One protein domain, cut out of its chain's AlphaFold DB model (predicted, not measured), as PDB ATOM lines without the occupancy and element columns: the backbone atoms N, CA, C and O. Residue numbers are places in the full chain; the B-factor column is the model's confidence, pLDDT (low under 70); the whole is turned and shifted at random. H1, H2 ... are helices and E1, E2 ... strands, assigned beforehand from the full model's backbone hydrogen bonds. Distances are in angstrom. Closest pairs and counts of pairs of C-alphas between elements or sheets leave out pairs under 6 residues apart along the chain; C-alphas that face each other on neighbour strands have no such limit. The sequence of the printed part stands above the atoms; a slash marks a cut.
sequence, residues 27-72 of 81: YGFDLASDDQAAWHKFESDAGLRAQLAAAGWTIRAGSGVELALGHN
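This is residues 27 to 72 of the 81 residues of an uncharacterized protein of Mycobacterium sp. 1245111.1 (UniProt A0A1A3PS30). What shape does the model have? Two short helices, H2 and H1, sit loosely at a corner to each other, the strand E1 runs past H1, and the helix H3 follows it, with residues 65 to 72 sticking out at the far end from H2. E1 pairs with no named strand and no helix touches another, and residues 27 to 34, before H1, form a stretch with no named element. What is it made of, and how large is it? The printed part has 46 residues with three named helices and one named strand, in the order H1, H2, E1, H3, and its class is mostly helix. It is only just loose, close to compact, with a radius of gyration of the C-alphas of 11.5 A, and it is only just flat, spanning 31 by 23 by 13 A.

Where are the longest helices? H2 is residues 46 to 54, 12.3 A from first to last C-alpha. H3 is residues 64 to 72, 12.6 A long, and ends at C-alpha 72 at (150.257, 122.084, 177.562). Where are the other elements? H1 is residues 35 to 42, 10.3 A long, with C-alpha 35 at (175.283, 122.952, 180.189). E1 is residues 58 to 62, 11.7 A long, with C-alpha 58 at (169.512, 115.385, 180.060).

How does H2 stand to H1? They are close but not clearly touching, with the closest C-alphas, those of Trp 39 and Arg 49, 7.3 A apart. Their lines are only just about perpendicular, at 71 degrees. Where does E1 run? Its closest C-alpha pair with H1 is Ile 59 and Asp 35, 6.3 A apart, and it pairs with no named strand. H2 and E1 meet only through their link, as do E1 and H3. Does H3 come near the other helices? H3 is apart from H1 and from H2. What do the helix backbones show? In H1, H2 and H3 every O i to N i+4 pair is within hydrogen-bond range.

How far does it reach? The two C-alphas farthest apart, those of Gly 47 and Asn 72, are 32.1 A apart. Residues 65 to 72, which belong to H3, stand free; the body without them has 38 residues and spans 26 by 17 by 13 A. Is the chain broken or loosely linked? The printed part has no cut, and the links H1 to H2, H2 to E1 and E1 to H3 are tight. Where is confidence low? The mean pLDDT of the printed part is 92.8, and residues 71 to 72 are under 70.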
ATOM      1  N   TYR A  27     166.418 127.123 182.272       95.31
ATOM      2  CA  TYR A  27     167.277 128.187 182.791       95.31
ATOM      3  C   TYR A  27     167.739 129.089 181.650       95.31
ATOM      4  O   TYR A  27     168.334 128.607 180.687       95.31
ATOM      5  N   GLY A  28     167.493 130.393 181.765       93.69
ATOM      6  CA  GLY A  28     168.042 131.383 180.838       93.69
ATOM      7  C   GLY A  28     169.572 131.427 180.892       93.69
ATOM      8  O   GLY A  28     170.181 131.051 181.900       93.69
ATOM      9  N   PHE A  29     170.208 131.889 179.814       90.06
ATOM     10  CA  PHE A  29     171.671 132.000 179.758       90.06
ATOM     11  C   PHE A  29     172.265 132.977 180.781       90.06
ATOM     12  O   PHE A  29     173.435 132.852 181.137       90.06
ATOM     13  N   ASP A  30     171.466 133.909 181.303       89.94
ATOM     14  CA  ASP A  30     171.837 134.773 182.427       89.94
ATOM     15  C   ASP A  30     172.015 133.998 183.747       89.94
ATOM     16  O   ASP A  30     172.797 134.407 184.606       89.94
ATOM     17  N   LEU A  31     171.336 132.854 183.899       90.62
ATOM     18  CA  LEU A  31     171.417 131.989 185.080       90.62
ATOM     19  C   LEU A  31     172.427 130.847 184.923       90.62
ATOM     20  O   LEU A  31     172.954 130.358 185.929       90.62
ATOM     21  N   ALA A  32     172.666 130.407 183.688       94.44
ATOM     22  CA  ALA A  32     173.582 129.325 183.350       94.44
ATOM     23  C   ALA A  32     174.242 129.575 181.985       94.44
ATOM     24  O   ALA A  32     173.602 129.464 180.940       94.44
ATOM     25  N   SER A  33     175.542 129.869 181.993       92.12
ATOM     26  CA  SER A  33     176.327 130.161 180.785       92.12
ATOM     27  C   SER A  33     176.511 128.963 179.852       92.12
ATOM     28  O   SER A  33     176.722 129.138 178.655       92.12
ATOM     29  N   ASP A  34     176.436 127.751 180.395       93.81
ATOM     30  CA  ASP A  34     176.737 126.488 179.722       93.81
ATOM     31  C   ASP A  34     175.950 125.322 180.354       93.81
ATOM     32  O   ASP A  34     175.273 125.488 181.376       93.81
ATOM     33  N   ASP A  35     176.023 124.136 179.745       92.75
ATOM     34  CA  ASP A  35     175.283 122.952 180.189       92.75
ATOM     35  C   ASP A  35     175.712 122.470 181.583       92.75
ATOM     36  O   ASP A  35     174.871 121.992 182.348       92.75
ATOM     37  N   GLN A  36     176.988 122.630 181.954       95.25
ATOM     38  CA  GLN A  36     177.481 122.247 183.279       95.25
ATOM     39  C   GLN A  36     176.956 123.197 184.354       95.25
ATOM     40  O   GLN A  36     176.518 122.746 185.417       95.25
ATOM     41  N   ALA A  37     176.936 124.501 184.068       96.00
ATOM     42  CA  ALA A  37     176.310 125.496 184.931       96.00
ATOM     43  C   ALA A  37     174.807 125.220 185.108       96.00
ATOM     44  O   ALA A  37     174.295 125.296 186.226       96.00
ATOM     45  N   ALA A  38     174.108 124.826 184.039       96.50
ATOM     46  CA  ALA A  38     172.697 124.453 184.102       96.50
ATOM     47  C   ALA A  38     172.468 123.177 184.926       96.50
ATOM     48  O   ALA A  38     171.546 123.133 185.740       96.50
ATOM     49  N   TRP A  39     173.341 122.170 184.792       97.06
ATOM     50  CA  TRP A  39     173.307 120.969 185.633       97.06
ATOM     51  C   TRP A  39     173.479 121.318 187.101       97.06
ATOM     52  O   TRP A  39     172.726 120.826 187.934       97.06
ATOM     53  N   HIS A  40     174.441 122.183 187.417       96.88
ATOM     54  CA  HIS A  40     174.696 122.612 188.787       96.88
ATOM     55  C   HIS A  40     173.554 123.458 189.371       96.88
ATOM     56  O   HIS A  40     173.295 123.399 190.570       96.88
ATOM     57  N   LYS A  41     172.853 124.236 188.533       96.50
ATOM     58  CA  LYS A  41     171.638 124.962 188.932       96.50
ATOM     59  C   LYS A  41     170.451 124.041 189.170       96.50
ATOM     60  O   LYS A  41     169.680 124.307 190.085       96.50
ATOM     61  N   PHE A  42     170.307 122.997 188.360       97.06
ATOM     62  CA  PHE A  42     169.255 122.004 188.531       97.06
ATOM     63  C   PHE A  42     169.465 121.154 189.781       97.06
ATOM     64  O   PHE A  42     168.528 120.973 190.550       97.06
ATOM     65  N   GLU A  43     170.689 120.675 189.990       97.69
ATOM     66  CA  GLU A  43     171.064 119.913 191.170       97.69
ATOM     67  C   GLU A  43     172.501 120.252 191.581       97.69
ATOM     68  O   GLU A  43     173.463 120.063 190.835       97.69
ATOM     69  N   SER A  44     172.657 120.773 192.793       96.12
ATOM     70  CA  SER A  44     173.954 121.213 193.305       96.12
ATOM     71  C   SER A  44     174.847 120.043 193.730       96.12
ATOM     72  O   SER A  44     176.071 120.105 193.557       96.12
ATOM     73  N   ASP A  45     174.249 118.954 194.223       97.62
ATOM     74  CA  ASP A  45     174.965 117.770 194.675       97.62
ATOM     75  C   ASP A  45     175.525 116.973 193.487       97.62
ATOM     76  O   ASP A  45     174.842 116.656 192.511       97.62
ATOM     77  N   ALA A  46     176.819 116.656 193.539       95.69
ATOM     78  CA  ALA A  46     177.485 115.944 192.451       95.69
ATOM     79  C   ALA A  46     177.050 114.471 192.352       95.69
ATOM     80  O   ALA A  46     176.952 113.935 191.247       95.69
ATOM     81  N   GLY A  47     176.771 113.823 193.487       97.75
ATOM     82  CA  GLY A  47     176.339 112.430 193.530       97.75
ATOM     83  C   GLY A  47     174.926 112.256 192.983       97.75
ATOM     84  O   GLY A  47     174.663 111.317 192.230       97.75
ATOM     85  N   LEU A  48     174.019 113.171 193.315       97.31
ATOM     86  CA  LEU A  48     172.648 113.158 192.824       97.31
ATOM     87  C   LEU A  48     172.580 113.528 191.339       97.31
ATOM     88  O   LEU A  48     171.879 112.854 190.588       97.31
ATOM     89  N   ARG A  49     173.389 114.487 190.865       97.38
ATOM     90  CA  ARG A  49     173.539 114.747 189.419       97.38
ATOM     91  C   ARG A  49     173.967 113.510 188.640       97.38
ATOM     92  O   ARG A  49     173.372 113.206 187.611       97.38
ATOM     93  N   ALA A  50     174.976 112.790 189.130       97.25
ATOM     94  CA  ALA A  50     175.441 111.569 188.476       97.25
ATOM     95  C   ALA A  50     174.336 110.499 188.419       97.25
ATOM     96  O   ALA A  50     174.173 109.841 187.393       97.25
ATOM     97  N   GLN A  51     173.538 110.367 189.484       98.38
ATOM     98  CA  GLN A  51     172.383 109.464 189.518       98.38
ATOM     99  C   GLN A  51     171.285 109.882 188.533       98.38
ATOM    100  O   GLN A  51     170.758 109.028 187.824       98.38
ATOM    101  N   LEU A  52     170.964 111.174 188.438       97.94
ATOM    102  CA  LEU A  52     169.979 111.694 187.484       97.94
ATOM    103  C   LEU A  52     170.432 111.466 186.037       97.94
ATOM    104  O   LEU A  52     169.664 110.946 185.229       97.94
ATOM    105  N   ALA A  53     171.690 111.775 185.719       97.06
ATOM    106  CA  ALA A  53     172.257 111.507 184.400       97.06
ATOM    107  C   ALA A  53     172.227 110.004 184.063       97.06
ATOM    108  O   ALA A  53     171.816 109.625 182.967       97.06
ATOM    109  N   ALA A  54     172.580 109.133 185.018       98.00
ATOM    110  CA  ALA A  54     172.487 107.681 184.854       98.00
ATOM    111  C   ALA A  54     171.037 107.186 184.687       98.00
ATOM    112  O   ALA A  54     170.799 106.205 183.987       98.00
ATOM    113  N   ALA A  55     170.068 107.878 185.288       97.69
ATOM    114  CA  ALA A  55     168.642 107.614 185.124       97.69
ATOM    115  C   ALA A  55     168.062 108.155 183.800       97.69
ATOM    116  O   ALA A  55     166.877 107.962 183.543       97.69
ATOM    117  N   GLY A  56     168.870 108.810 182.957       97.88
ATOM    118  CA  GLY A  56     168.470 109.281 181.627       97.88
ATOM    119  C   GLY A  56     168.011 110.738 181.564       97.88
ATOM    120  O   GLY A  56     167.497 111.163 180.533       97.88
ATOM    121  N   TRP A  57     168.194 111.516 182.633       98.25
ATOM    122  CA  TRP A  57     167.966 112.959 182.587       98.25
ATOM    123  C   TRP A  57     169.018 113.640 181.714       98.25
ATOM    124  O   TRP A  57     170.197 113.280 181.745       98.25
ATOM    125  N   THR A  58     168.608 114.657 180.960       97.81
ATOM    126  CA  THR A  58     169.512 115.385 180.060       97.81
ATOM    127  C   THR A  58     169.340 116.893 180.171       97.81
ATOM    128  O   THR A  58     168.285 117.397 180.557       97.81
ATOM    129  N   ILE A  59     170.396 117.619 179.802       97.12
ATOM    130  CA  ILE A  59     170.362 119.063 179.584       97.12
ATOM    131  C   ILE A  59     170.740 119.339 178.137       97.12
ATOM    132  O   ILE A  59     171.709 118.784 177.621       97.12
ATOM    133  N   ARG A  60     169.964 120.200 177.476       95.50
ATOM    134  CA  ARG A  60     170.216 120.626 176.095       95.50
ATOM    135  C   ARG A  60     169.866 122.094 175.900       95.50
ATOM    136  O   ARG A  60     169.046 122.640 176.633       95.50
ATOM    137  N   ALA A  61     170.426 122.712 174.865       94.12
ATOM    138  CA  ALA A  61     169.997 124.042 174.445       94.12
ATOM    139  C   ALA A  61     168.512 124.018 174.040       94.12
ATOM    140  O   ALA A  61     168.091 123.154 173.265       94.12
ATOM    141  N   GLY A  62     167.725 124.959 174.549       92.25
ATOM    142  CA  GLY A  62     166.288 125.040 174.297       92.25
ATOM    143  C   GLY A  62     165.669 126.302 174.883       92.25
ATOM    144  O   GLY A  62     166.372 127.182 175.383       92.25
ATOM    145  N   SER A  63     164.345 126.388 174.822       90.06
ATOM    146  CA  SER A  63     163.599 127.588 175.198       90.06
ATOM    147  C   SER A  63     162.558 127.378 176.285       90.06
ATOM    148  O   SER A  63     161.948 126.315 176.396       90.06
ATOM    149  N   GLY A  64     162.273 128.440 177.047       89.44
ATOM    150  CA  GLY A  64     161.160 128.448 177.999       89.44
ATOM    151  C   GLY A  64     159.800 128.223 177.320       89.44
ATOM    152  O   GLY A  64     158.869 127.710 177.935       89.44
ATOM    153  N   VAL A  65     159.694 128.526 176.018       89.38
ATOM    154  CA  VAL A  65     158.508 128.215 175.203       89.38
ATOM    155  C   VAL A  65     158.332 126.706 175.037       89.38
ATOM    156  O   VAL A  65     157.214 126.213 175.168       89.38
ATOM    157  N   GLU A  66     159.406 125.951 174.790       89.12
ATOM    158  CA  GLU A  66     159.338 124.484 174.722       89.12
ATOM    159  C   GLU A  66     158.865 123.880 176.046       89.12
ATOM    160  O   GLU A  66     158.024 122.982 176.028       89.12
ATOM    161  N   LEU A  67     159.327 124.418 177.182       91.50
ATOM    162  CA  LEU A  67     158.838 124.026 178.506       91.50
ATOM    163  C   LEU A  67     157.331 124.279 178.654       91.50
ATOM    164  O   LEU A  67     156.591 123.386 179.071       91.50
ATOM    165  N   ALA A  68     156.866 125.476 178.286       87.44
ATOM    166  CA  ALA A  68     155.455 125.848 178.380       87.44
ATOM    167  C   ALA A  68     154.559 124.996 177.458       87.44
ATOM    168  O   ALA A  68     153.463 124.587 177.841       87.44
ATOM    169  N   LEU A  69     155.029 124.683 176.247       84.94
ATOM    170  CA  LEU A  69     154.302 123.836 175.298       84.94
ATOM    171  C   LEU A  69     154.308 122.358 175.700       84.94
ATOM    172  O   LEU A  69     153.313 121.673 175.464       84.94
ATOM    173  N   GLY A  70     155.395 121.862 176.300       76.56
ATOM    174  CA  GLY A  70     155.466 120.514 176.871       76.56
ATOM    175  C   GLY A  70     154.409 120.308 177.957       76.56
ATOM    176  O   GLY A  70     153.639 119.352 177.891       76.56
ATOM    177  N   HIS A  71     154.270 121.278 178.866       64.75
ATOM    178  CA  HIS A  71     153.221 121.269 179.891       64.75
ATOM    179  C   HIS A  71     151.801 121.281 179.297       64.75
ATOM    180  O   HIS A  71     150.919 120.572 179.780       64.75
ATOM    181  N   ASN A  72     151.574 122.019 178.205       59.44
ATOM    182  CA  ASN A  72     150.257 122.084 177.562       59.44
ATOM    183  C   ASN A  72     149.873 120.816 176.780       59.44
ATOM    184  O   ASN A  72     148.685 120.584 176.558       59.44
TER     185      ASN A  72